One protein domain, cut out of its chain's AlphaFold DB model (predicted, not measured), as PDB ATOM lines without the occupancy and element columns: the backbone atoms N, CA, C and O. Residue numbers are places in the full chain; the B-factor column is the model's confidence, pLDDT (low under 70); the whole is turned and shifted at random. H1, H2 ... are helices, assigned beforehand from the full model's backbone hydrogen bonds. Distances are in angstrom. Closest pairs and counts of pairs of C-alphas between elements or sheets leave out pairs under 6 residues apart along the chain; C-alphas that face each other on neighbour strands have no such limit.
ATOM      1  N   LEU A  40      12.005 -45.668 -35.365       60.22
ATOM      2  CA  LEU A  40      11.975 -45.370 -33.936       60.22
ATOM      3  C   LEU A  40      11.082 -46.369 -33.210       60.22
ATOM      4  O   LEU A  40      10.157 -46.941 -33.790       60.22
ATOM      5  N   ALA A  41      11.409 -46.608 -31.940       55.44
ATOM      6  CA  ALA A  41      10.644 -47.495 -31.082       55.44
ATOM      7  C   ALA A  41       9.197 -46.993 -30.956       55.44
ATOM      8  O   ALA A  41       8.944 -45.797 -30.826       55.44
ATOM      9  N   VAL A  42       8.247 -47.930 -30.969       55.66
ATOM     10  CA  VAL A  42       6.792 -47.683 -30.997       55.66
ATOM     11  C   VAL A  42       6.282 -46.904 -29.765       55.66
ATOM     12  O   VAL A  42       5.164 -46.400 -29.776       55.66
ATOM     13  N   SER A  43       7.097 -46.748 -28.715       61.84
ATOM     14  CA  SER A  43       6.712 -46.159 -27.426       61.84
ATOM     15  C   SER A  43       7.606 -44.993 -26.978       61.84
ATOM     16  O   SER A  43       8.029 -44.953 -25.822       61.84
ATOM     17  N   LEU A  44       7.942 -44.056 -27.870       71.75
ATOM     18  CA  LEU A  44       8.633 -42.831 -27.452       71.75
ATOM     19  C   LEU A  44       7.711 -41.936 -26.608       71.75
ATOM     20  O   LEU A  44       6.546 -41.724 -26.944       71.75
ATOM     21  N   GLU A  45       8.258 -41.357 -25.540       84.38
ATOM     22  CA  GLU A  45       7.565 -40.323 -24.775       84.38
ATOM     23  C   GLU A  45       7.323 -39.069 -25.628       84.38
ATOM     24  O   GLU A  45       8.155 -38.679 -26.451       84.38
ATOM     25  N   ILE A  46       6.206 -38.382 -25.369       85.75
ATOM     26  CA  ILE A  46       5.784 -37.149 -26.060       85.75
ATOM     27  C   ILE A  46       6.923 -36.122 -26.126       85.75
ATOM     28  O   ILE A  46       7.172 -35.524 -27.172       85.75
ATOM     29  N   THR A  47       7.645 -35.936 -25.019       87.81
ATOM     30  CA  THR A  47       8.752 -34.978 -24.919       87.81
ATOM     31  C   THR A  47       9.906 -35.333 -25.855       87.81
ATOM     32  O   THR A  47      10.492 -34.440 -26.465       87.81
ATOM     33  N   VAL A  48      10.204 -36.625 -26.027       89.56
ATOM     34  CA  VAL A  48      11.250 -37.099 -26.947       89.56
ATOM     35  C   VAL A  48      10.803 -36.901 -28.394       89.56
ATOM     36  O   VAL A  48      11.571 -36.413 -29.217       89.56
ATOM     37  N   ILE A  49       9.536 -37.170 -28.713       88.25
ATOM     38  CA  ILE A  49       9.004 -36.887 -30.055       88.25
ATOM     39  C   ILE A  49       9.115 -35.389 -30.371       88.25
ATOM     40  O   ILE A  49       9.578 -35.003 -31.447       88.25
ATOM     41  N   HIS A  50       8.736 -34.531 -29.421       90.06
ATOM     42  CA  HIS A  50       8.844 -33.087 -29.589       90.06
ATOM     43  C   HIS A  50      10.300 -32.635 -29.775       90.06
ATOM     44  O   HIS A  50      10.575 -31.816 -30.651       90.06
ATOM     45  N   LEU A  51      11.240 -33.212 -29.019       93.06
ATOM     46  CA  LEU A  51      12.680 -32.980 -29.170       93.06
ATOM     47  C   LEU A  51      13.155 -33.271 -30.601       93.06
ATOM     48  O   LEU A  51      13.857 -32.452 -31.196       93.06
ATOM     49  N   HIS A  52      12.742 -34.407 -31.171       92.56
ATOM     50  CA  HIS A  52      13.083 -34.764 -32.547       92.56
ATOM     51  C   HIS A  52      12.498 -33.764 -33.552       92.56
ATOM     52  O   HIS A  52      13.215 -33.311 -34.443       92.56
ATOM     53  N   PHE A  53      11.231 -33.365 -33.394       93.00
ATOM     54  CA  PHE A  53      10.617 -32.362 -34.268       93.00
ATOM     55  C   PHE A  53      11.333 -31.012 -34.215       93.00
ATOM     56  O   PHE A  53      11.575 -30.401 -35.257       93.00
ATOM     57  N   VAL A  54      11.719 -30.556 -33.023       93.62
ATOM     58  CA  VAL A  54      12.485 -29.315 -32.868       93.62
ATOM     59  C   VAL A  54      13.844 -29.441 -33.559       93.62
ATOM     60  O   VAL A  54      14.197 -28.555 -34.339       93.62
ATOM     61  N   TYR A  55      14.558 -30.553 -33.372       94.50
ATOM     62  CA  TYR A  55      15.826 -30.816 -34.058       94.50
ATOM     63  C   TYR A  55      15.686 -30.792 -35.591       94.50
ATOM     64  O   TYR A  55      16.422 -30.075 -36.269       94.50
ATOM     65  N   TYR A  56      14.700 -31.499 -36.150       93.38
ATOM     66  CA  TYR A  56      14.421 -31.490 -37.591       93.38
ATOM     67  C   TYR A  56      14.075 -30.088 -38.108       93.38
ATOM     68  O   TYR A  56      14.528 -29.688 -39.181       93.38
ATOM     69  N   SER A  57      13.349 -29.296 -37.315       92.88
ATOM     70  CA  SER A  57      13.043 -27.905 -37.654       92.88
ATOM     71  C   SER A  57      14.275 -27.006 -37.709       92.88
ATOM     72  O   SER A  57      14.339 -26.114 -38.555       92.88
ATOM     73  N   CYS A  58      15.270 -27.259 -36.856       93.81
ATOM     74  CA  CYS A  58      16.546 -26.557 -36.909       93.81
ATOM     75  C   CYS A  58      17.291 -26.878 -38.209       93.81
ATOM     76  O   CYS A  58      17.792 -25.954 -38.848       93.81
ATOM     77  N   ILE A  59      17.294 -28.142 -38.654       91.56
ATOM     78  CA  ILE A  59      17.898 -28.519 -39.944       91.56
ATOM     79  C   ILE A  59      17.191 -27.810 -41.103       91.56
ATOM     80  O   ILE A  59      17.862 -27.210 -41.941       91.56
ATOM     81  N   TRP A  60      15.853 -27.819 -41.142       90.56
ATOM     82  CA  TRP A  60      15.110 -27.109 -42.191       90.56
ATOM     83  C   TRP A  60      15.452 -25.620 -42.233       90.56
ATOM     84  O   TRP A  60      15.735 -25.101 -43.308       90.56
ATOM     85  N   LYS A  61      15.506 -24.948 -41.078       90.25
ATOM     86  CA  LYS A  61      15.866 -23.524 -40.998       90.25
ATOM     87  C   LYS A  61      17.295 -23.255 -41.463       90.25
ATOM     88  O   LYS A  61      17.515 -22.311 -42.218       90.25
ATOM     89  N   LEU A  62      18.254 -24.085 -41.048       89.81
ATOM     90  CA  LEU A  62      19.641 -23.986 -41.512       89.81
ATOM     91  C   LEU A  62      19.721 -24.140 -43.029       89.81
ATOM     92  O   LEU A  62      20.378 -23.343 -43.700       89.81
ATOM     93  N   ARG A  63      19.007 -25.124 -43.585       85.56
ATOM     94  CA  ARG A  63      19.014 -25.384 -45.022       85.56
ATOM     95  C   ARG A  63      18.304 -24.293 -45.816       85.56
ATOM     96  O   ARG A  63      18.824 -23.894 -46.853       85.56
ATOM     97  N   ALA A  64      17.175 -23.779 -45.331       84.56
ATOM     98  CA  ALA A  64      16.452 -22.670 -45.948       84.56
ATOM     99  C   ALA A  64      17.297 -21.388 -45.960       84.56
ATOM    100  O   ALA A  64      17.391 -20.727 -46.995       84.56
ATOM    101  N   ALA A  65      17.977 -21.078 -44.851       84.69
ATOM    102  CA  ALA A  65      18.895 -19.945 -44.760       84.69
ATOM    103  C   ALA A  65      20.088 -20.101 -45.717       84.69
ATOM    104  O   ALA A  65      20.421 -19.162 -46.436       84.69
ATOM    105  N   TYR A  66      20.679 -21.297 -45.787       83.12
ATOM    106  CA  TYR A  66      21.730 -21.609 -46.753       83.12
ATOM    107  C   TYR A  66      21.231 -21.404 -48.190       83.12
ATOM    108  O   TYR A  66      21.792 -20.593 -48.921       83.12
ATOM    109  N   THR A  67      20.124 -22.040 -48.585       79.25
ATOM    110  CA  THR A  67      19.541 -21.891 -49.931       79.25
ATOM    111  C   THR A  67      19.233 -20.431 -50.260       79.25
ATOM    112  O   THR A  67      19.558 -19.972 -51.352       79.25
ATOM    113  N   SER A  68      18.658 -19.677 -49.319       78.06
ATOM    114  CA  SER A  68      18.351 -18.256 -49.509       78.06
ATOM    115  C   SER A  68      19.599 -17.425 -49.794       78.06
ATOM    116  O   SER A  68      19.510 -16.442 -50.531       78.06
ATOM    117  N   LEU A  69      20.751 -17.788 -49.230       74.94
ATOM    118  CA  LEU A  69      21.991 -17.064 -49.477       74.94
ATOM    119  C   LEU A  69      22.561 -17.327 -50.848       74.94
ATOM    120  O   LEU A  69      22.895 -16.379 -51.552       74.94
ATOM    121  N   TYR A  70      22.628 -18.588 -51.252       68.06
ATOM    122  CA  TYR A  70      23.172 -18.920 -52.561       68.06
ATOM    123  C   TYR A  70      22.230 -18.480 -53.684       68.06
ATOM    124  O   TYR A  70      22.681 -17.862 -54.647       68.06
ATOM    125  N   ASN A  71      20.915 -18.657 -53.522       65.94
ATOM    126  CA  ASN A  71      19.940 -18.212 -54.518       65.94
ATOM    127  C   ASN A  71      19.823 -16.678 -54.575       65.94
ATOM    128  O   ASN A  71      19.685 -16.119 -55.663       65.94
ATOM    129  N   GLY A  72      19.909 -15.986 -53.430       55.56
ATOM    130  CA  GLY A  72      19.772 -14.527 -53.342       55.56
ATOM    131  C   GLY A  72      21.026 -13.731 -53.719       55.56
ATOM    132  O   GLY A  72      20.909 -12.583 -54.148       55.56
ATOM    133  N   VAL A  73      22.224 -14.308 -53.574       48.81
ATOM    134  CA  VAL A  73      23.495 -13.638 -53.912       48.81
ATOM    135  C   VAL A  73      23.911 -13.893 -55.358       48.81
ATOM    136  O   VAL A  73      24.508 -13.008 -55.971       48.81
ATOM    137  N   PHE A  74      23.595 -15.065 -55.909       43.94
ATOM    138  CA  PHE A  74      24.196 -15.509 -57.162       43.94
ATOM    139  C   PHE A  74      23.235 -15.698 -58.334       43.94
ATOM    140  O   PHE A  74      23.720 -15.928 -59.432       43.94
ATOM    141  N   GLY A  75      21.917 -15.549 -58.152       42.97
ATOM    142  CA  GLY A  75      20.955 -15.683 -59.249       42.97
ATOM    143  C   GLY A  75      21.110 -17.020 -59.975       42.97
ATOM    144  O   GLY A  75      21.702 -17.065 -61.039       42.97
ATOM    145  N   VAL A  76      20.589 -18.105 -59.393       44.12
ATOM    146  CA  VAL A  76      20.652 -19.463 -59.976       44.12
ATOM    147  C   VAL A  76      22.070 -19.797 -60.476       44.12
ATOM    148  O   VAL A  76      22.290 -20.051 -61.659       44.12
ATOM    149  N   GLU A  88      37.002 -26.422 -45.676       48.00
ATOM    150  CA  GLU A  88      37.369 -25.632 -44.472       48.00
ATOM    151  C   GLU A  88      36.275 -25.521 -43.397       48.00
ATOM    152  O   GLU A  88      36.578 -25.171 -42.256       48.00
ATOM    153  N   PHE A  89      35.020 -25.854 -43.704       51.59
ATOM    154  CA  PHE A  89      33.905 -25.680 -42.768       51.59
ATOM    155  C   PHE A  89      33.141 -26.992 -42.562       51.59
ATOM    156  O   PHE A  89      32.640 -27.591 -43.509       51.59
ATOM    157  N   ASP A  90      33.038 -27.428 -41.302       55.34
ATOM    158  CA  ASP A  90      32.275 -28.619 -40.913       55.34
ATOM    159  C   ASP A  90      30.765 -28.356 -41.062       55.34
ATOM    160  O   ASP A  90      30.106 -27.774 -40.197       55.34
ATOM    161  N   PHE A  91      30.228 -28.760 -42.210       62.69
ATOM    162  CA  PHE A  91      28.827 -28.612 -42.595       62.69
ATOM    163  C   PHE A  91      28.026 -29.908 -42.398       62.69
ATOM    164  O   PHE A  91      27.101 -30.189 -43.163       62.69
ATOM    165  N   ALA A  92      28.342 -30.708 -41.373       62.00
ATOM    166  CA  ALA A  92      27.698 -32.003 -41.144       62.00
ATOM    167  C   ALA A  92      26.156 -31.957 -41.215       62.00
ATOM    168  O   ALA A  92      25.559 -32.763 -41.928       62.00
ATOM    169  N   SER A  93      25.490 -30.990 -40.567       63.66
ATOM    170  CA  SER A  93      24.021 -30.881 -40.626       63.66
ATOM    171  C   SER A  93      23.488 -30.296 -41.938       63.66
ATOM    172  O   SER A  93      22.344 -30.555 -42.299       63.66
ATOM    173  N   LEU A  94      24.306 -29.539 -42.670       66.94
ATOM    174  CA  LEU A  94      23.969 -28.978 -43.984       66.94
ATOM    175  C   LEU A  94      24.082 -30.009 -45.118       66.94
ATOM    176  O   LEU A  94      23.402 -29.864 -46.134       66.94
ATOM    177  N   SER A  95      24.862 -31.077 -44.911       66.62
ATOM    178  CA  SER A  95      24.893 -32.255 -45.791       66.62
ATOM    179  C   SER A  95      23.592 -33.070 -45.745       66.62
ATOM    180  O   SER A  95      23.269 -33.793 -46.688       66.62
ATOM    181  N   ILE A  96      22.809 -32.934 -44.667       77.12
ATOM    182  CA  ILE A  96      21.514 -33.599 -44.525       77.12
ATOM    183  C   ILE A  96      20.502 -32.898 -45.435       77.12
ATOM    184  O   ILE A  96      20.212 -31.709 -45.285       77.12
ATOM    185  N   THR A  97      19.914 -33.642 -46.370       85.12
ATOM    186  CA  THR A  97      18.889 -33.094 -47.263       85.12
ATOM    187  C   THR A  97      17.550 -32.926 -46.539       85.12
ATOM    188  O   THR A  97      17.182 -33.720 -45.670       85.12
ATOM    189  N   CYS A  98      16.764 -31.920 -46.943       90.38
ATOM    190  CA  CYS A  98      15.405 -31.727 -46.424       90.38
ATOM    191  C   CYS A  98      14.511 -32.960 -46.649       90.38
ATOM    192  O   CYS A  98      13.603 -33.191 -45.855       90.38
ATOM    193  N   ILE A  99      14.791 -33.757 -47.688       92.38
ATOM    194  CA  ILE A  99      14.097 -35.014 -48.006       92.38
ATOM    195  C   ILE A  99      14.340 -36.053 -46.903       92.38
ATOM    196  O   ILE A  99      13.387 -36.615 -46.373       92.38
ATOM    197  N   VAL A 100      15.595 -36.258 -46.485       92.00
ATOM    198  CA  VAL A 100      15.932 -37.195 -45.396       92.00
ATOM    199  C   VAL A 100      15.231 -36.794 -44.093       92.00
ATOM    200  O   VAL A 100      14.654 -37.637 -43.405       92.00
ATOM    201  N   VAL A 101      15.218 -35.496 -43.780       92.81
ATOM    202  CA  VAL A 101      14.510 -34.960 -42.605       92.81
ATOM    203  C   VAL A 101      12.997 -35.163 -42.715       92.81
ATOM    204  O   VAL A 101      12.350 -35.536 -41.735       92.81
ATOM    205  N   ALA A 102      12.424 -34.955 -43.902       94.94
ATOM    206  CA  ALA A 102      11.003 -35.155 -44.151       94.94
ATOM    207  C   ALA A 102      10.594 -36.623 -43.950       94.94
ATOM    208  O   ALA A 102       9.640 -36.890 -43.218       94.94
ATOM    209  N   ARG A 103      11.367 -37.573 -44.492       94.00
ATOM    210  CA  ARG A 103      11.150 -39.015 -44.281       94.00
ATOM    211  C   ARG A 103      11.172 -39.375 -42.794       94.00
ATOM    212  O   ARG A 103      10.250 -40.024 -42.301       94.00
ATOM    213  N   ALA A 104      12.176 -38.897 -42.054       92.56
ATOM    214  CA  ALA A 104      12.279 -39.134 -40.612       92.56
ATOM    215  C   ALA A 104      11.105 -38.519 -39.823       92.56
ATOM    216  O   ALA A 104      10.582 -39.139 -38.896       92.56
ATOM    217  N   THR A 105      10.651 -37.328 -40.223       93.81
ATOM    218  CA  THR A 105       9.504 -36.639 -39.611       93.81
ATOM    219  C   THR A 105       8.201 -37.413 -39.814       93.81
ATOM    220  O   THR A 105       7.428 -37.559 -38.867       93.81
ATOM    221  N   LEU A 106       7.950 -37.941 -41.017       92.75
ATOM    222  CA  LEU A 106       6.756 -38.752 -41.280       92.75
ATOM    223  C   LEU A 106       6.812 -40.107 -40.567       92.75
ATOM    224  O   LEU A 106       5.799 -40.539 -40.019       92.75
ATOM    225  N   GLY A 107       7.995 -40.722 -40.467       88.62
ATOM    226  CA  GLY A 107       8.193 -41.946 -39.683       88.62
ATOM    227  C   GLY A 107       7.799 -41.788 -38.208       88.62
ATOM    228  O   GLY A 107       7.192 -42.687 -37.624       88.62
ATOM    229  N   LEU A 108       8.050 -40.613 -37.618       86.81
ATOM    230  CA  LEU A 108       7.633 -40.291 -36.249       86.81
ATOM    231  C   LEU A 108       6.118 -40.178 -36.069       86.81
ATOM    232  O   LEU A 108       5.619 -40.461 -34.979       86.81
ATOM    233  N   MET A 109       5.369 -39.778 -37.099       82.19
ATOM    234  CA  MET A 109       3.938 -39.492 -36.959       82.19
ATOM    235  C   MET A 109       3.129 -40.725 -36.532       82.19
ATOM    236  O   MET A 109       2.133 -40.591 -35.817       82.19
ATOM    237  N   ARG A 110       3.607 -41.935 -36.857       76.06
ATOM    238  CA  ARG A 110       3.021 -43.199 -36.382       76.06
ATOM    239  C   ARG A 110       2.996 -43.327 -34.849       76.06
ATOM    240  O   ARG A 110       2.233 -44.112 -34.313       76.06
ATOM    241  N   THR A 111       3.815 -42.571 -34.124       75.31
ATOM    242  CA  THR A 111       3.794 -42.548 -32.646       75.31
ATOM    243  C   THR A 111       2.929 -41.412 -32.083       75.31
ATOM    244  O   THR A 111       2.517 -41.445 -30.924       75.31
ATOM    245  N   VAL A 112       2.608 -40.410 -32.911       74.62
ATOM    246  CA  VAL A 112       1.908 -39.178 -32.512       74.62
ATOM    247  C   VAL A 112       0.387 -39.316 -32.571       74.62
ATOM    248  O   VAL A 112      -0.299 -38.666 -31.787       74.62
ATOM    249  N   TYR A 113      -0.168 -40.160 -33.449       72.25
ATOM    250  CA  TYR A 113      -1.628 -40.231 -33.644       72.25
ATOM    251  C   TYR A 113      -2.410 -40.761 -32.426       72.25
ATOM    252  O   TYR A 113      -3.621 -40.568 -32.350       72.25
ATOM    253  N   LEU A 114      -1.727 -41.380 -31.456       73.62
ATOM    254  CA  LEU A 114      -2.312 -41.837 -30.188       73.62
ATOM    255  C   LEU A 114      -2.395 -40.736 -29.115       73.62
ATOM    256  O   LEU A 114      -2.911 -40.976 -28.025       73.62
ATOM    257  N   GLN A 115      -1.871 -39.541 -29.390       81.62
ATOM    258  CA  GLN A 115      -1.787 -38.454 -28.416       81.62
ATOM    259  C   GLN A 115      -3.049 -37.572 -28.401       81.62
ATOM    260  O   GLN A 115      -3.830 -37.576 -29.354       81.62
ATOM    261  N   PRO A 116      -3.270 -36.766 -27.343       83.69
ATOM    262  CA  PRO A 116      -4.388 -35.830 -27.299       83.69
ATOM    263  C   PRO A 116      -4.372 -34.836 -28.468       83.69
ATOM    264  O   PRO A 116      -3.311 -34.361 -28.882       83.69
ATOM    265  N   PHE A 117      -5.559 -34.442 -28.940       83.69
ATOM    266  CA  PHE A 117      -5.721 -33.526 -30.077       83.69
ATOM    267  C   PHE A 117      -4.914 -32.227 -29.941       83.69
ATOM    268  O   PHE A 117      -4.338 -31.755 -30.915       83.69
ATOM    269  N   THR A 118      -4.815 -31.661 -28.736       85.19
ATOM    270  CA  THR A 118      -4.051 -30.429 -28.481       85.19
ATOM    271  C   THR A 118      -2.560 -30.582 -28.788       85.19
ATOM    272  O   THR A 118      -1.945 -29.655 -29.319       85.19
ATOM    273  N   TYR A 119      -1.976 -31.744 -28.486       87.31
ATOM    274  CA  TYR A 119      -0.589 -32.050 -28.827       87.31
ATOM    275  C   TYR A 119      -0.429 -32.283 -30.329       87.31
ATOM    276  O   TYR A 119       0.492 -31.740 -30.945       87.31
ATOM    277  N   ILE A 120      -1.357 -33.035 -30.926       88.25
ATOM    278  CA  ILE A 120      -1.360 -33.287 -32.368       88.25
ATOM    279  C   ILE A 120      -1.423 -31.962 -33.122       88.25
ATOM    280  O   ILE A 120      -0.538 -31.687 -33.921       88.25
ATOM    281  N   TRP A 121      -2.385 -31.090 -32.821       89.69
ATOM    282  CA  TRP A 121      -2.524 -29.797 -33.492       89.69
ATOM    283  C   TRP A 121      -1.283 -28.911 -33.336       89.69
ATOM    284  O   TRP A 121      -0.838 -28.283 -34.292       89.69
ATOM    285  N   ARG A 122      -0.658 -28.903 -32.150       88.81
ATOM    286  CA  ARG A 122       0.590 -28.157 -31.916       88.81
ATOM    287  C   ARG A 122       1.753 -28.666 -32.773       88.81
ATOM    288  O   ARG A 122       2.651 -27.894 -33.096       88.81
ATOM    289  N   THR A 123       1.766 -29.953 -33.106       90.81
ATOM    290  CA  THR A 123       2.887 -30.604 -33.797       90.81
ATOM    291  C   THR A 123       2.607 -30.937 -35.259       90.81
ATOM    292  O   THR A 123       3.551 -31.198 -35.994       90.81
ATOM    293  N   ILE A 124       1.362 -30.846 -35.734       91.50
ATOM    294  CA  ILE A 124       0.967 -31.223 -37.101       91.50
ATOM    295  C   ILE A 124       1.658 -30.385 -38.186       91.50
ATOM    296  O   ILE A 124       1.779 -30.824 -39.327       91.50
ATOM    297  N   CYS A 125       2.194 -29.218 -37.819       93.88
ATOM    298  CA  CYS A 125       3.032 -28.408 -38.697       93.88
ATOM    299  C   CYS A 125       4.224 -29.195 -39.250       93.88
ATOM    300  O   CYS A 125       4.522 -29.090 -40.432       93.88
ATOM    301  N   TYR A 126       4.894 -29.994 -38.414       94.81
ATOM    302  CA  TYR A 126       6.093 -30.732 -38.809       94.81
ATOM    303  C   TYR A 126       5.814 -31.779 -39.903       94.81
ATOM    304  O   TYR A 126       6.475 -31.716 -40.942       94.81
ATOM    305  N   PRO A 127       4.845 -32.707 -39.755       94.69
ATOM    306  CA  PRO A 127       4.529 -33.653 -40.819       94.69
ATOM    307  C   PRO A 127       3.924 -32.979 -42.059       94.69
ATOM    308  O   PRO A 127       4.206 -33.430 -43.164       94.69
ATOM    309  N   ILE A 128       3.186 -31.868 -41.935       95.56
ATOM    310  CA  ILE A 128       2.726 -31.115 -43.119       95.56
ATOM    311  C   ILE A 128       3.919 -30.534 -43.888       95.56
ATOM    312  O   ILE A 128       3.985 -30.689 -45.107       95.56
ATOM    313  N   THR A 129       4.899 -29.936 -43.202       95.94
ATOM    314  CA  THR A 129       6.153 -29.473 -43.822       95.94
ATOM    315  C   THR A 129       6.891 -30.612 -44.518       95.94
ATOM    316  O   THR A 129       7.398 -30.436 -45.629       95.94
ATOM    317  N   ALA A 130       6.931 -31.792 -43.896       96.19
ATOM    318  CA  ALA A 130       7.528 -32.977 -44.494       96.19
ATOM    319  C   ALA A 130       6.789 -33.401 -45.773       96.19
ATOM    320  O   ALA A 130       7.438 -33.611 -46.794       96.19
ATOM    321  N   CYS A 131       5.453 -33.434 -45.766       96.62
ATOM    322  CA  CYS A 131       4.661 -33.718 -46.963       96.62
ATOM    323  C   CYS A 131       4.902 -32.705 -48.084       96.62
ATOM    324  O   CYS A 131       5.091 -33.122 -49.219       96.62
ATOM    325  N   ILE A 132       4.940 -31.401 -47.788       96.31
ATOM    326  CA  ILE A 132       5.235 -30.362 -48.793       96.31
ATOM    327  C   ILE A 132       6.642 -30.562 -49.371       96.31
ATOM    328  O   ILE A 132       6.844 -30.435 -50.573       96.31
ATOM    329  N   THR A 133       7.606 -30.926 -48.525       95.44
ATOM    330  CA  THR A 133       8.992 -31.173 -48.942       95.44
ATOM    331  C   THR A 133       9.120 -32.387 -49.857       95.44
ATOM    332  O   THR A 133       9.787 -32.300 -50.884       95.44
ATOM    333  N   LEU A 134       8.470 -33.502 -49.516       96.06
ATOM    334  CA  LEU A 134       8.449 -34.686 -50.376       96.06
ATOM    335  C   LEU A 134       7.662 -34.425 -51.664       96.06
ATOM    336  O   LEU A 134       8.113 -34.811 -52.734       96.06
ATOM    337  N   LEU A 135       6.540 -33.705 -51.582       95.88
ATOM    338  CA  LEU A 135       5.761 -33.284 -52.745       95.88
ATOM    339  C   LEU A 135       6.612 -32.463 -53.722       95.88
ATOM    340  O   LEU A 135       6.614 -32.766 -54.909       95.88
ATOM    341  N   ALA A 136       7.353 -31.464 -53.231       94.25
ATOM    342  CA  ALA A 136       8.269 -30.676 -54.055       94.25
ATOM    343  C   ALA A 136       9.303 -31.576 -54.749       94.25
ATOM    344  O   ALA A 136       9.463 -31.504 -55.963       94.25
ATOM    345  N   SER A 137       9.927 -32.491 -53.996       94.19
ATOM    346  CA  SER A 137      10.922 -33.425 -54.535       94.19
ATOM    347  C   SER A 137      10.355 -34.352 -55.613       94.19
ATOM    348  O   SER A 137      11.002 -34.562 -56.635       94.19
ATOM    349  N   ILE A 138       9.157 -34.909 -55.401       95.31
ATOM    350  CA  ILE A 138       8.483 -35.785 -56.372       95.31
ATOM    351  C   ILE A 138       8.120 -35.001 -57.634       95.31
ATOM    352  O   ILE A 138       8.238 -35.518 -58.737       95.31
ATOM    353  N   LEU A 139       7.656 -33.761 -57.486       93.12
ATOM    354  CA  LEU A 139       7.304 -32.926 -58.630       93.12
ATOM    355  C   LEU A 139       8.535 -32.496 -59.436       93.12
ATOM    356  O   LEU A 139       8.440 -32.363 -60.655       93.12
ATOM    357  N   ASP A 140       9.676 -32.294 -58.777       91.62
ATOM    358  CA  ASP A 140      10.926 -31.934 -59.444       91.62
ATOM    359  C   ASP A 140      11.547 -33.090 -60.231       91.62
ATOM    360  O   ASP A 140      11.993 -32.867 -61.360       91.62
ATOM    361  N   ASP A 141      11.530 -34.307 -59.682       91.94
ATOM    362  CA  ASP A 141      11.941 -35.528 -60.382       91.94
ATOM    363  C   ASP A 141      10.955 -36.687 -60.131       91.94
ATOM    364  O   ASP A 141      11.184 -37.549 -59.272       91.94
ATOM    365  N   PRO A 142       9.867 -36.766 -60.918       90.81
ATOM    366  CA  PRO A 142       8.850 -37.805 -60.759       90.81
ATOM    367  C   PRO A 142       9.320 -39.190 -61.223       90.81
ATOM    368  O   PRO A 142       8.594 -40.170 -61.064       90.81
ATOM    369  N   THR A 143      10.506 -39.282 -61.835       90.25
ATOM    370  CA  THR A 143      11.118 -40.541 -62.283       90.25
ATOM    371  C   THR A 143      12.171 -41.079 -61.323       90.25
ATOM    372  O   THR A 143      12.697 -42.171 -61.555       90.25
ATOM    373  N   SER A 144      12.456 -40.340 -60.248       91.31
ATOM    374  CA  SER A 144      13.385 -40.750 -59.203       91.31
ATOM    375  C   SER A 144      13.014 -42.132 -58.649       91.31
ATOM    376  O   SER A 144      11.829 -42.405 -58.424       91.31
ATOM    377  N   PRO A 145      13.998 -43.011 -58.371       88.50
ATOM    378  CA  PRO A 145      13.740 -44.318 -57.760       88.50
ATOM    379  C   PRO A 145      13.045 -44.208 -56.396       88.50
ATOM    380  O   PRO A 145      12.352 -45.136 -55.986       88.50
ATOM    381  N   ASP A 146      13.204 -43.070 -55.721       91.44
ATOM    382  CA  ASP A 146      12.608 -42.803 -54.419       91.44
ATOM    383  C   ASP A 146      11.206 -42.171 -54.504       91.44
ATOM    384  O   ASP A 146      10.517 -42.101 -53.488       91.44
ATOM    385  N   ALA A 147      10.754 -41.717 -55.683       92.62
ATOM    386  CA  ALA A 147       9.495 -40.976 -55.815       92.62
ATOM    387  C   ALA A 147       8.275 -41.799 -55.367       92.62
ATOM    388  O   ALA A 147       7.369 -41.269 -54.724       92.62
ATOM    389  N   GLU A 148       8.267 -43.103 -55.665       92.31
ATOM    390  CA  GLU A 148       7.216 -44.023 -55.212       92.31
ATOM    391  C   GLU A 148       7.254 -44.216 -53.684       92.31
ATOM    392  O   GLU A 148       6.210 -44.168 -53.035       92.31
ATOM    393  N   LEU A 149       8.449 -44.343 -53.092       92.56
ATOM    394  CA  LEU A 149       8.618 -44.474 -51.639       92.56
ATOM    395  C   LEU A 149       8.162 -43.208 -50.899       92.56
ATOM    396  O   LEU A 149       7.483 -43.286 -49.875       92.56
ATOM    397  N   ASP A 150       8.511 -42.036 -51.424       95.00
ATOM    398  CA  ASP A 150       8.107 -40.750 -50.859       95.00
ATOM    399  C   ASP A 150       6.591 -40.532 -50.982       95.00
ATOM    400  O   ASP A 150       5.956 -40.036 -50.046       95.00
ATOM    401  N   ALA A 151       5.987 -40.964 -52.093       94.69
ATOM    402  CA  ALA A 151       4.538 -40.962 -52.273       94.69
ATOM    403  C   ALA A 151       3.828 -41.864 -51.251       94.69
ATOM    404  O   ALA A 151       2.808 -41.463 -50.679       94.69
ATOM    405  N   ASP A 152       4.378 -43.049 -50.979       94.00
ATOM    406  CA  ASP A 152       3.841 -43.969 -49.976       94.00
ATOM    407  C   ASP A 152       3.907 -43.376 -48.561       94.00
ATOM    408  O   ASP A 152       2.933 -43.477 -47.816       94.00
ATOM    409  N   LEU A 153       4.975 -42.655 -48.202       94.12
ATOM    410  CA  LEU A 153       5.054 -41.955 -46.911       94.12
ATOM    411  C   LEU A 153       3.983 -40.862 -46.765       94.12
ATOM    412  O   LEU A 153       3.359 -40.742 -45.706       94.12
ATOM    413  N   ILE A 154       3.723 -40.079 -47.820       95.25
ATOM    414  CA  ILE A 154       2.623 -39.096 -47.819       95.25
ATOM    415  C   ILE A 154       1.276 -39.819 -47.665       95.25
ATOM    416  O   ILE A 154       0.398 -39.368 -46.924       95.25
ATOM    417  N   LYS A 155       1.110 -40.968 -48.326       94.69
ATOM    418  CA  LYS A 155      -0.122 -41.762 -48.281       94.69
ATOM    419  C   LYS A 155      -0.381 -42.342 -46.898       94.69
ATOM    420  O   LYS A 155      -1.512 -42.282 -46.412       94.69
ATOM    421  N   GLU A 156       0.650 -42.857 -46.245       93.25
ATOM    422  CA  GLU A 156       0.575 -43.325 -44.865       93.25
ATOM    423  C   GLU A 156       0.206 -42.201 -43.898       93.25
ATOM    424  O   GLU A 156      -0.621 -42.405 -43.009       93.25
ATOM    425  N   PHE A 157       0.753 -40.998 -44.087       92.94
ATOM    426  CA  PHE A 157       0.368 -39.844 -43.280       92.94
ATOM    427  C   PHE A 157      -1.120 -39.505 -43.429       92.94
ATOM    428  O   PHE A 157      -1.821 -39.333 -42.430       92.94
ATOM    429  N   VAL A 158      -1.635 -39.474 -44.663       93.44
ATOM    430  CA  VAL A 158      -3.068 -39.266 -44.930       93.44
ATOM    431  C   VAL A 158      -3.919 -40.368 -44.293       93.44
ATOM    432  O   VAL A 158      -4.983 -40.084 -43.741       93.44
ATOM    433  N   HIS A 159      -3.446 -41.616 -44.308       91.69
ATOM    434  CA  HIS A 159      -4.111 -42.714 -43.612       91.69
ATOM    435  C   HIS A 159      -4.164 -42.481 -42.094       91.69
ATOM    436  O   HIS A 159      -5.245 -42.567 -41.515       91.69
ATOM    437  N   CYS A 160      -3.049 -42.076 -41.476       89.50
ATOM    438  CA  CYS A 160      -2.996 -41.734 -40.050       89.50
ATOM    439  C   CYS A 160      -3.976 -40.600 -39.696       89.50
ATOM    440  O   CYS A 160      -4.647 -40.653 -38.667       89.50
ATOM    441  N   LEU A 161      -4.098 -39.576 -40.551       90.19
ATOM    442  CA  LEU A 161      -5.095 -38.513 -40.372       90.19
ATOM    443  C   LEU A 161      -6.524 -39.070 -40.457       90.19
ATOM    444  O   LEU A 161      -7.371 -38.738 -39.634       90.19
ATOM    445  N   LYS A 162      -6.812 -39.953 -41.414       89.69
ATOM    446  CA  LYS A 162      -8.141 -40.566 -41.535       89.69
ATOM    447  C   LYS A 162      -8.516 -41.373 -40.288       89.69
ATOM    448  O   LYS A 162      -9.643 -41.263 -39.805       89.69
ATOM    449  N   GLU A 163      -7.579 -42.149 -39.752       86.44
ATOM    450  CA  GLU A 163      -7.773 -42.894 -38.504       86.44
ATOM    451  C   GLU A 163      -7.999 -41.955 -37.315       86.44
ATOM    452  O   GLU A 163      -8.922 -42.169 -36.528       86.44
ATOM    453  N   LEU A 164      -7.235 -40.862 -37.226       83.88
ATOM    454  CA  LEU A 164      -7.392 -39.853 -36.181       83.88
ATOM    455  C   LEU A 164      -8.789 -39.201 -36.196       83.88
ATOM    456  O   LEU A 164      -9.379 -38.983 -35.133       83.88
ATOM    457  N   GLY A 165      -9.333 -38.920 -37.383       83.00
ATOM    458  CA  GLY A 165     -10.683 -38.372 -37.540       83.00
ATOM    459  C   GLY A 165     -11.768 -39.360 -37.098       83.00
ATOM    460  O   GLY A 165     -12.743 -38.966 -36.461       83.00
ATOM    461  N   GLY A 166     -11.570 -40.655 -37.368       78.94
ATOM    462  CA  GLY A 166     -12.508 -41.716 -36.992       78.94
ATOM    463  C   GLY A 166     -12.487 -42.075 -35.503       78.94
ATOM    464  O   GLY A 166     -13.542 -42.137 -34.873       78.94
ATOM    465  N   ILE A 167     -11.297 -42.300 -34.933       68.75
ATOM    466  CA  ILE A 167     -11.119 -42.809 -33.561       68.75
ATOM    467  C   ILE A 167     -11.448 -41.732 -32.525       68.75
ATOM    468  O   ILE A 167     -12.204 -41.977 -31.588       68.75
ATOM    469  N   ASN A 168     -10.907 -40.526 -32.705       60.88
ATOM    470  CA  ASN A 168     -10.972 -39.474 -31.691       60.88
ATOM    471  C   ASN A 168     -12.060 -38.427 -31.968       60.88
ATOM    472  O   ASN A 168     -12.181 -37.467 -31.209       60.88
ATOM    473  N   ARG A 169     -12.832 -38.576 -33.062       67.81
ATOM    474  CA  ARG A 169     -13.739 -37.532 -33.586       67.81
ATOM    475  C   ARG A 169     -13.053 -36.160 -33.646       67.81
ATOM    476  O   ARG A 169     -13.674 -35.128 -33.389       67.81
ATOM    477  N   CYS A 170     -11.751 -36.160 -33.928       74.06
ATOM    478  CA  CYS A 170     -10.969 -34.943 -34.029       74.06
ATOM    479  C   CYS A 170     -11.466 -34.145 -35.231       74.06
ATOM    480  O   CYS A 170     -11.581 -34.688 -36.329       74.06
ATOM    481  N   ALA A 171     -11.705 -32.850 -35.037       82.81
ATOM    482  CA  ALA A 171     -11.968 -31.942 -36.141       82.81
ATOM    483  C   ALA A 171     -10.661 -31.761 -36.927       82.81
ATOM    484  O   ALA A 171      -9.836 -30.934 -36.560       82.81
ATOM    485  N   ILE A 172     -10.431 -32.601 -37.936       87.06
ATOM    486  CA  ILE A 172      -9.269 -32.549 -38.840       87.06
ATOM    487  C   ILE A 172      -9.676 -32.749 -40.303       87.06
ATOM    488  O   ILE A 172      -8.823 -33.017 -41.146       87.06
ATOM    489  N   ASP A 173     -10.968 -32.635 -40.612       88.06
ATOM    490  CA  ASP A 173     -11.511 -32.884 -41.949       88.06
ATOM    491  C   ASP A 173     -10.857 -31.974 -42.995       88.06
ATOM    492  O   ASP A 173     -10.467 -32.435 -44.067       88.06
ATOM    493  N   GLU A 174     -10.654 -30.695 -42.662       88.69
ATOM    494  CA  GLU A 174      -9.978 -29.726 -43.525       88.69
ATOM    495  C   GLU A 174      -8.510 -30.100 -43.770       88.69
ATOM    496  O   GLU A 174      -8.031 -30.038 -44.905       88.69
ATOM    497  N   THR A 175      -7.801 -30.542 -42.727       90.81
ATOM    498  CA  THR A 175      -6.413 -31.005 -42.851       90.81
ATOM    499  C   THR A 175      -6.329 -32.287 -43.681       90.81
ATOM    500  O   THR A 175      -5.500 -32.383 -44.582       90.81
ATOM    501  N   LEU A 176      -7.209 -33.260 -43.430       91.38
ATOM    502  CA  LEU A 176      -7.268 -34.524 -44.162       91.38
ATOM    503  C   LEU A 176      -7.577 -34.299 -45.644       91.38
ATOM    504  O   LEU A 176      -6.903 -34.866 -46.506       91.38
ATOM    505  N   ALA A 177      -8.572 -33.466 -45.949       89.81
ATOM    506  CA  ALA A 177      -8.924 -33.101 -47.318       89.81
ATOM    507  C   ALA A 177      -7.765 -32.371 -48.010       89.81
ATOM    508  O   ALA A 177      -7.451 -32.651 -49.166       89.81
ATOM    509  N   GLY A 178      -7.095 -31.470 -47.292       89.38
ATOM    510  CA  GLY A 178      -5.902 -30.770 -47.750       89.38
ATOM    511  C   GLY A 178      -4.745 -31.701 -48.109       89.38
ATOM    512  O   GLY A 178      -4.230 -31.647 -49.224       89.38
ATOM    513  N   CYS A 179      -4.370 -32.597 -47.199       92.50
ATOM    514  CA  CYS A 179      -3.290 -33.558 -47.421       92.50
ATOM    515  C   CYS A 179      -3.654 -34.620 -48.471       92.50
ATOM    516  O   CYS A 179      -2.781 -35.077 -49.201       92.50
ATOM    517  N   SER A 180      -4.934 -34.969 -48.613       91.88
ATOM    518  CA  SER A 180      -5.402 -35.864 -49.680       91.88
ATOM    519  C   SER A 180      -5.201 -35.242 -51.068       91.88
ATOM    520  O   SER A 180      -4.764 -35.934 -51.982       91.88
ATOM    521  N   LYS A 181      -5.370 -33.920 -51.213       91.25
ATOM    522  CA  LYS A 181      -5.039 -33.219 -52.468       91.25
ATOM    523  C   LYS A 181      -3.554 -33.297 -52.821       91.25
ATOM    524  O   LYS A 181      -3.220 -33.280 -54.002       91.25
ATOM    525  N   PHE A 182      -2.656 -33.392 -51.837       92.94
ATOM    526  CA  PHE A 182      -1.237 -33.630 -52.127       92.94
ATOM    527  C   PHE A 182      -1.039 -34.984 -52.819       92.94
ATOM    528  O   PHE A 182      -0.272 -35.058 -53.773       92.94
ATOM    529  N   LEU A 183      -1.773 -36.025 -52.411       91.19
ATOM    530  CA  LEU A 183      -1.740 -37.326 -53.088       91.19
ATOM    531  C   LEU A 183      -2.317 -37.270 -54.497       91.19
ATOM    532  O   LEU A 183      -1.759 -37.894 -55.393       91.19
ATOM    533  N   ASP A 184      -3.391 -36.509 -54.708       90.62
ATOM    534  CA  ASP A 184      -3.957 -36.329 -56.047       90.62
ATOM    535  C   ASP A 184      -2.936 -35.675 -56.993       90.62
ATOM    536  O   ASP A 184      -2.767 -36.114 -58.131       90.62
ATOM    537  N   ILE A 185      -2.191 -34.673 -56.505       90.81
ATOM    538  CA  ILE A 185      -1.091 -34.040 -57.250       90.81
ATOM    539  C   ILE A 185       0.020 -35.057 -57.554       90.81
ATOM    540  O   ILE A 185       0.455 -35.164 -58.703       90.81
ATOM    541  N   VAL A 186       0.452 -35.837 -56.557       91.06
ATOM    542  CA  VAL A 186       1.477 -36.883 -56.725       91.06
ATOM    543  C   VAL A 186       1.044 -37.938 -57.749       91.06
ATOM    544  O   VAL A 186       1.829 -38.312 -58.619       91.06
ATOM    545  N   ALA A 187      -0.211 -38.384 -57.698       89.81
ATOM    546  CA  ALA A 187      -0.750 -39.416 -58.582       89.81
ATOM    547  C   ALA A 187      -0.799 -38.990 -60.058       89.81
ATOM    548  O   ALA A 187      -0.754 -39.842 -60.948       89.81
ATOM    549  N   VAL A 188      -0.908 -37.685 -60.322       89.56
ATOM    550  CA  VAL A 188      -0.849 -37.110 -61.674       89.56
ATOM    551  C   VAL A 188       0.596 -36.923 -62.144       89.56
ATOM    552  O   VAL A 188       0.860 -37.023 -63.344       89.56
ATOM    553  N   ALA A 189       1.522 -36.654 -61.220       88.50
ATOM    554  CA  ALA A 189       2.929 -36.410 -61.520       88.50
ATOM    555  C   ALA A 189       3.716 -37.694 -61.820       88.50
ATOM    556  O   ALA A 189       4.488 -37.723 -62.779       88.50
ATOM    557  N   ILE A 190       3.510 -38.757 -61.033       88.00
ATOM    558  CA  ILE A 190       4.240 -40.019 -61.200       88.00
ATOM    559  C   ILE A 190       3.727 -40.754 -62.453       88.00
ATOM    560  O   ILE A 190       2.536 -41.082 -62.540       88.00
ATOM    561  N   PRO A 191       4.595 -41.065 -63.435       78.38
ATOM    562  CA  PRO A 191       4.199 -41.826 -64.610       78.38
ATOM    563  C   PRO A 191       3.755 -43.232 -64.201       78.38
ATOM    564  O   PRO A 191       4.543 -44.020 -63.680       78.38
ATOM    565  N   LYS A 192       2.498 -43.596 -64.471       73.69
ATOM    566  CA  LYS A 192       2.029 -44.970 -64.239       73.69
ATOM    567  C   LYS A 192       2.850 -45.943 -65.095       73.69
ATOM    568  O   LYS A 192       2.802 -45.865 -66.324       73.69
ATOM    569  N   GLY A 204     -11.031 -33.451 -60.957       59.47
ATOM    570  CA  GLY A 204      -9.689 -33.933 -60.588       59.47
ATOM    571  C   GLY A 204      -8.552 -32.917 -60.779       59.47
ATOM    572  O   GLY A 204      -8.623 -32.027 -61.628       59.47
ATOM    573  N   VAL A 205      -7.471 -33.073 -60.003       70.00
ATOM    574  CA  VAL A 205      -6.233 -32.286 -60.157       70.00
ATOM    575  C   VAL A 205      -5.694 -32.447 -61.582       70.00
ATOM    576  O   VAL A 205      -5.455 -33.562 -62.043       70.00
ATOM    577  N   SER A 206      -5.497 -31.336 -62.295       82.44
ATOM    578  CA  SER A 206      -4.943 -31.362 -63.651       82.44
ATOM    579  C   SER A 206      -3.412 -31.398 -63.631       82.44
ATOM    580  O   SER A 206      -2.765 -30.946 -62.684       82.44
ATOM    581  N   ARG A 207      -2.800 -31.878 -64.720       83.56
ATOM    582  CA  ARG A 207      -1.337 -31.826 -64.886       83.56
ATOM    583  C   ARG A 207      -0.803 -30.389 -64.848       83.56
ATOM    584  O   ARG A 207       0.267 -30.148 -64.305       83.56
ATOM    585  N   GLU A 208      -1.574 -29.433 -65.359       84.19
ATOM    586  CA  GLU A 208      -1.252 -28.003 -65.292       84.19
ATOM    587  C   GLU A 208      -1.213 -27.492 -63.846       84.19
ATOM    588  O   GLU A 208      -0.336 -26.708 -63.486       84.19
ATOM    589  N   GLN A 209      -2.127 -27.966 -62.990       84.81
ATOM    590  CA  GLN A 209      -2.112 -27.639 -61.567       84.81
ATOM    591  C   GLN A 209      -0.862 -28.202 -60.878       84.81
ATOM    592  O   GLN A 209      -0.259 -27.491 -60.075       84.81
ATOM    593  N   ALA A 210      -0.452 -29.432 -61.203       87.44
ATOM    594  CA  ALA A 210       0.764 -30.036 -60.658       87.44
ATOM    595  C   ALA A 210       2.028 -29.245 -61.047       87.44
ATOM    596  O   ALA A 210       2.830 -28.917 -60.174       87.44
ATOM    597  N   GLU A 211       2.166 -28.845 -62.317       88.88
ATOM    598  CA  GLU A 211       3.287 -28.006 -62.778       88.88
ATOM    599  C   GLU A 211       3.277 -26.617 -62.128       88.88
ATOM    600  O   GLU A 211       4.323 -26.087 -61.751       88.88
ATOM    601  N   ARG A 212       2.094 -26.023 -61.930       89.88
ATOM    602  CA  ARG A 212       1.976 -24.746 -61.218       89.88
ATOM    603  C   ARG A 212       2.440 -24.878 -59.769       89.88
ATOM    604  O   ARG A 212       3.192 -24.027 -59.303       89.88
ATOM    605  N   VAL A 213       2.001 -25.921 -59.061       90.56
ATOM    606  CA  VAL A 213       2.429 -26.187 -57.678       90.56
ATOM    607  C   VAL A 213       3.937 -26.406 -57.630       90.56
ATOM    608  O   VAL A 213       4.598 -25.769 -56.819       90.56
ATOM    609  N   ARG A 214       4.493 -27.212 -58.539       91.50
ATOM    610  CA  ARG A 214       5.939 -27.428 -58.661       91.50
ATOM    611  C   ARG A 214       6.705 -26.114 -58.796       91.50
ATOM    612  O   ARG A 214       7.630 -25.864 -58.033       91.50
ATOM    613  N   PHE A 215       6.298 -25.262 -59.737       88.50
ATOM    614  CA  PHE A 215       6.950 -23.975 -59.960       88.50
ATOM    615  C   PHE A 215       6.878 -23.072 -58.727       88.50
ATOM    616  O   PHE A 215       7.853 -22.417 -58.387       88.50
ATOM    617  N   GLN A 216       5.737 -23.026 -58.036       89.62
ATOM    618  CA  GLN A 216       5.641 -22.238 -56.809       89.62
ATOM    619  C   GLN A 216       6.553 -22.812 -55.717       89.62
ATOM    620  O   GLN A 216       7.321 -22.070 -55.115       89.62
ATOM    621  N   LEU A 217       6.538 -24.129 -55.495       89.50
ATOM    622  CA  LEU A 217       7.383 -24.766 -54.481       89.50
ATOM    623  C   LEU A 217       8.879 -24.567 -54.751       89.50
ATOM    624  O   LEU A 217       9.624 -24.352 -53.804       89.50
ATOM    625  N   SER A 218       9.322 -24.535 -56.011       85.19
ATOM    626  CA  SER A 218      10.733 -24.269 -56.327       85.19
ATOM    627  C   SER A 218      11.173 -22.830 -56.017       85.19
ATOM    628  O   SER A 218      12.356 -22.583 -55.775       85.19
ATOM    629  N   VAL A 219      10.232 -21.877 -55.973       83.38
ATOM    630  CA  VAL A 219      10.485 -20.483 -55.572       83.38
ATOM    631  C   VAL A 219      10.570 -20.340 -54.046       83.38
ATOM    632  O   VAL A 219      11.310 -19.487 -53.551       83.38
ATOM    633  N   HIS A 220       9.858 -21.176 -53.286       80.19
ATOM    634  CA  HIS A 220       9.825 -21.108 -51.825       80.19
ATOM    635  C   HIS A 220      10.853 -22.049 -51.187       80.19
ATOM    636  O   HIS A 220      10.669 -23.257 -51.138       80.19
ATOM    637  N   SER A 221      11.915 -21.492 -50.600       73.06
ATOM    638  CA  SER A 221      12.946 -22.292 -49.919       73.06
ATOM    639  C   SER A 221      12.547 -22.788 -48.522       73.06
ATOM    640  O   SER A 221      13.171 -23.721 -48.016       73.06
ATOM    641  N   ASP A 222      11.539 -22.177 -47.889       86.75
ATOM    642  CA  ASP A 222      11.076 -22.529 -46.542       86.75
ATOM    643  C   ASP A 222       9.646 -23.089 -46.564       86.75
ATOM    644  O   ASP A 222       8.649 -22.379 -46.420       86.75
TER     645      ASP A 222
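AT A GLANCE: This is residues 40 to 76, 88 to 192 and 204 to 222 of the 276 residues of an uncharacterized protein of Trichoderma harzianum (UniProt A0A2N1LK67). Five helices, H1, H2, H4, H5 and H6, form an up-and-down bundle, each running against the one before it, with H4 in the middle touching H2, H5 and H6 and the long H1 packed on the outside of H2. H7 crosses one end of H4 and H6, while the short H3 sits at the opposite end, near H1 and H2. The printed part has 161 residues with seven named helices, H1 to H7 in order, and no named strand; the class is all helix. It is compact, with a radius of gyration of the C-alphas of 16.4 A and spans of 50 by 43 by 25 A.

HOW THE PARTS SIT: Begin with H1, residues 46 to 74, which touches H2, residues 98 to 112, at Tyr 56 and Val 101, their closest C-alphas at 6.1 A; they run opposite ways at a shallow tilt of 20 degrees. H3, residues 117 to 123, is close to H2 but not clearly touching, with C-alphas 112 and 120 closest at 6.7 A. Next comes the hub, H4, residues 125 to 140, which touches H2 at a steep tilt of 41 degrees; look at Ala 102 and Ala 130, the closest C-alphas, 4.1 A apart. H5, residues 147 to 167, forms a helical hairpin with H4, C-alphas 138 and 147 coming closest at 5.3 A. H5 and H6, residues 173 to 189, form another, closest at C-alphas 161 and 176, 5.9 A apart. H7, residues 207 to 219, touches residues 185 to 189 of H6 alone, about perpendicular at 77 degrees, with C-alphas 185 and 210 closest at 5.6 A. H1 is apart from H5, H6 and H7. Every O i to N i+4 pair is within hydrogen-bond range in H1, H3, H4, H5 and H7, against 7 of 11 in H2 and 12 of 13 in H6.

IN THESE COORDINATES: Find C-alpha 46 at (5.784, -37.149, -26.060); from there H1 runs 42.1 A to C-alpha 74 at (24.196, -15.509, -57.162). H2 measures 20.8 A, H4 22.5 A, H5 30.4 A and H6 24.6 A from first to last C-alpha, and H3 9.8 A. H7 runs 18.8 A to C-alpha 219 at (10.485, -20.483, -55.572).

THE WHOLE: Look for two cuts: residues 77 to 87 are not printed, a gap of 23.6 A between C-alphas 76 and 88, and residues 193 to 203, a gap of 16.5 A between C-alphas 192 and 204. Of the links printed whole, H4 to H5 is short and the others are tight. The C-alphas of Glu 88 and Arg 169 are the two farthest apart, at 53.6 A. The mean pLDDT of the printed part is 84.1; residues 40 to 43, 70 to 76, 88 to 95, 167 to 169 and 204 are under 70.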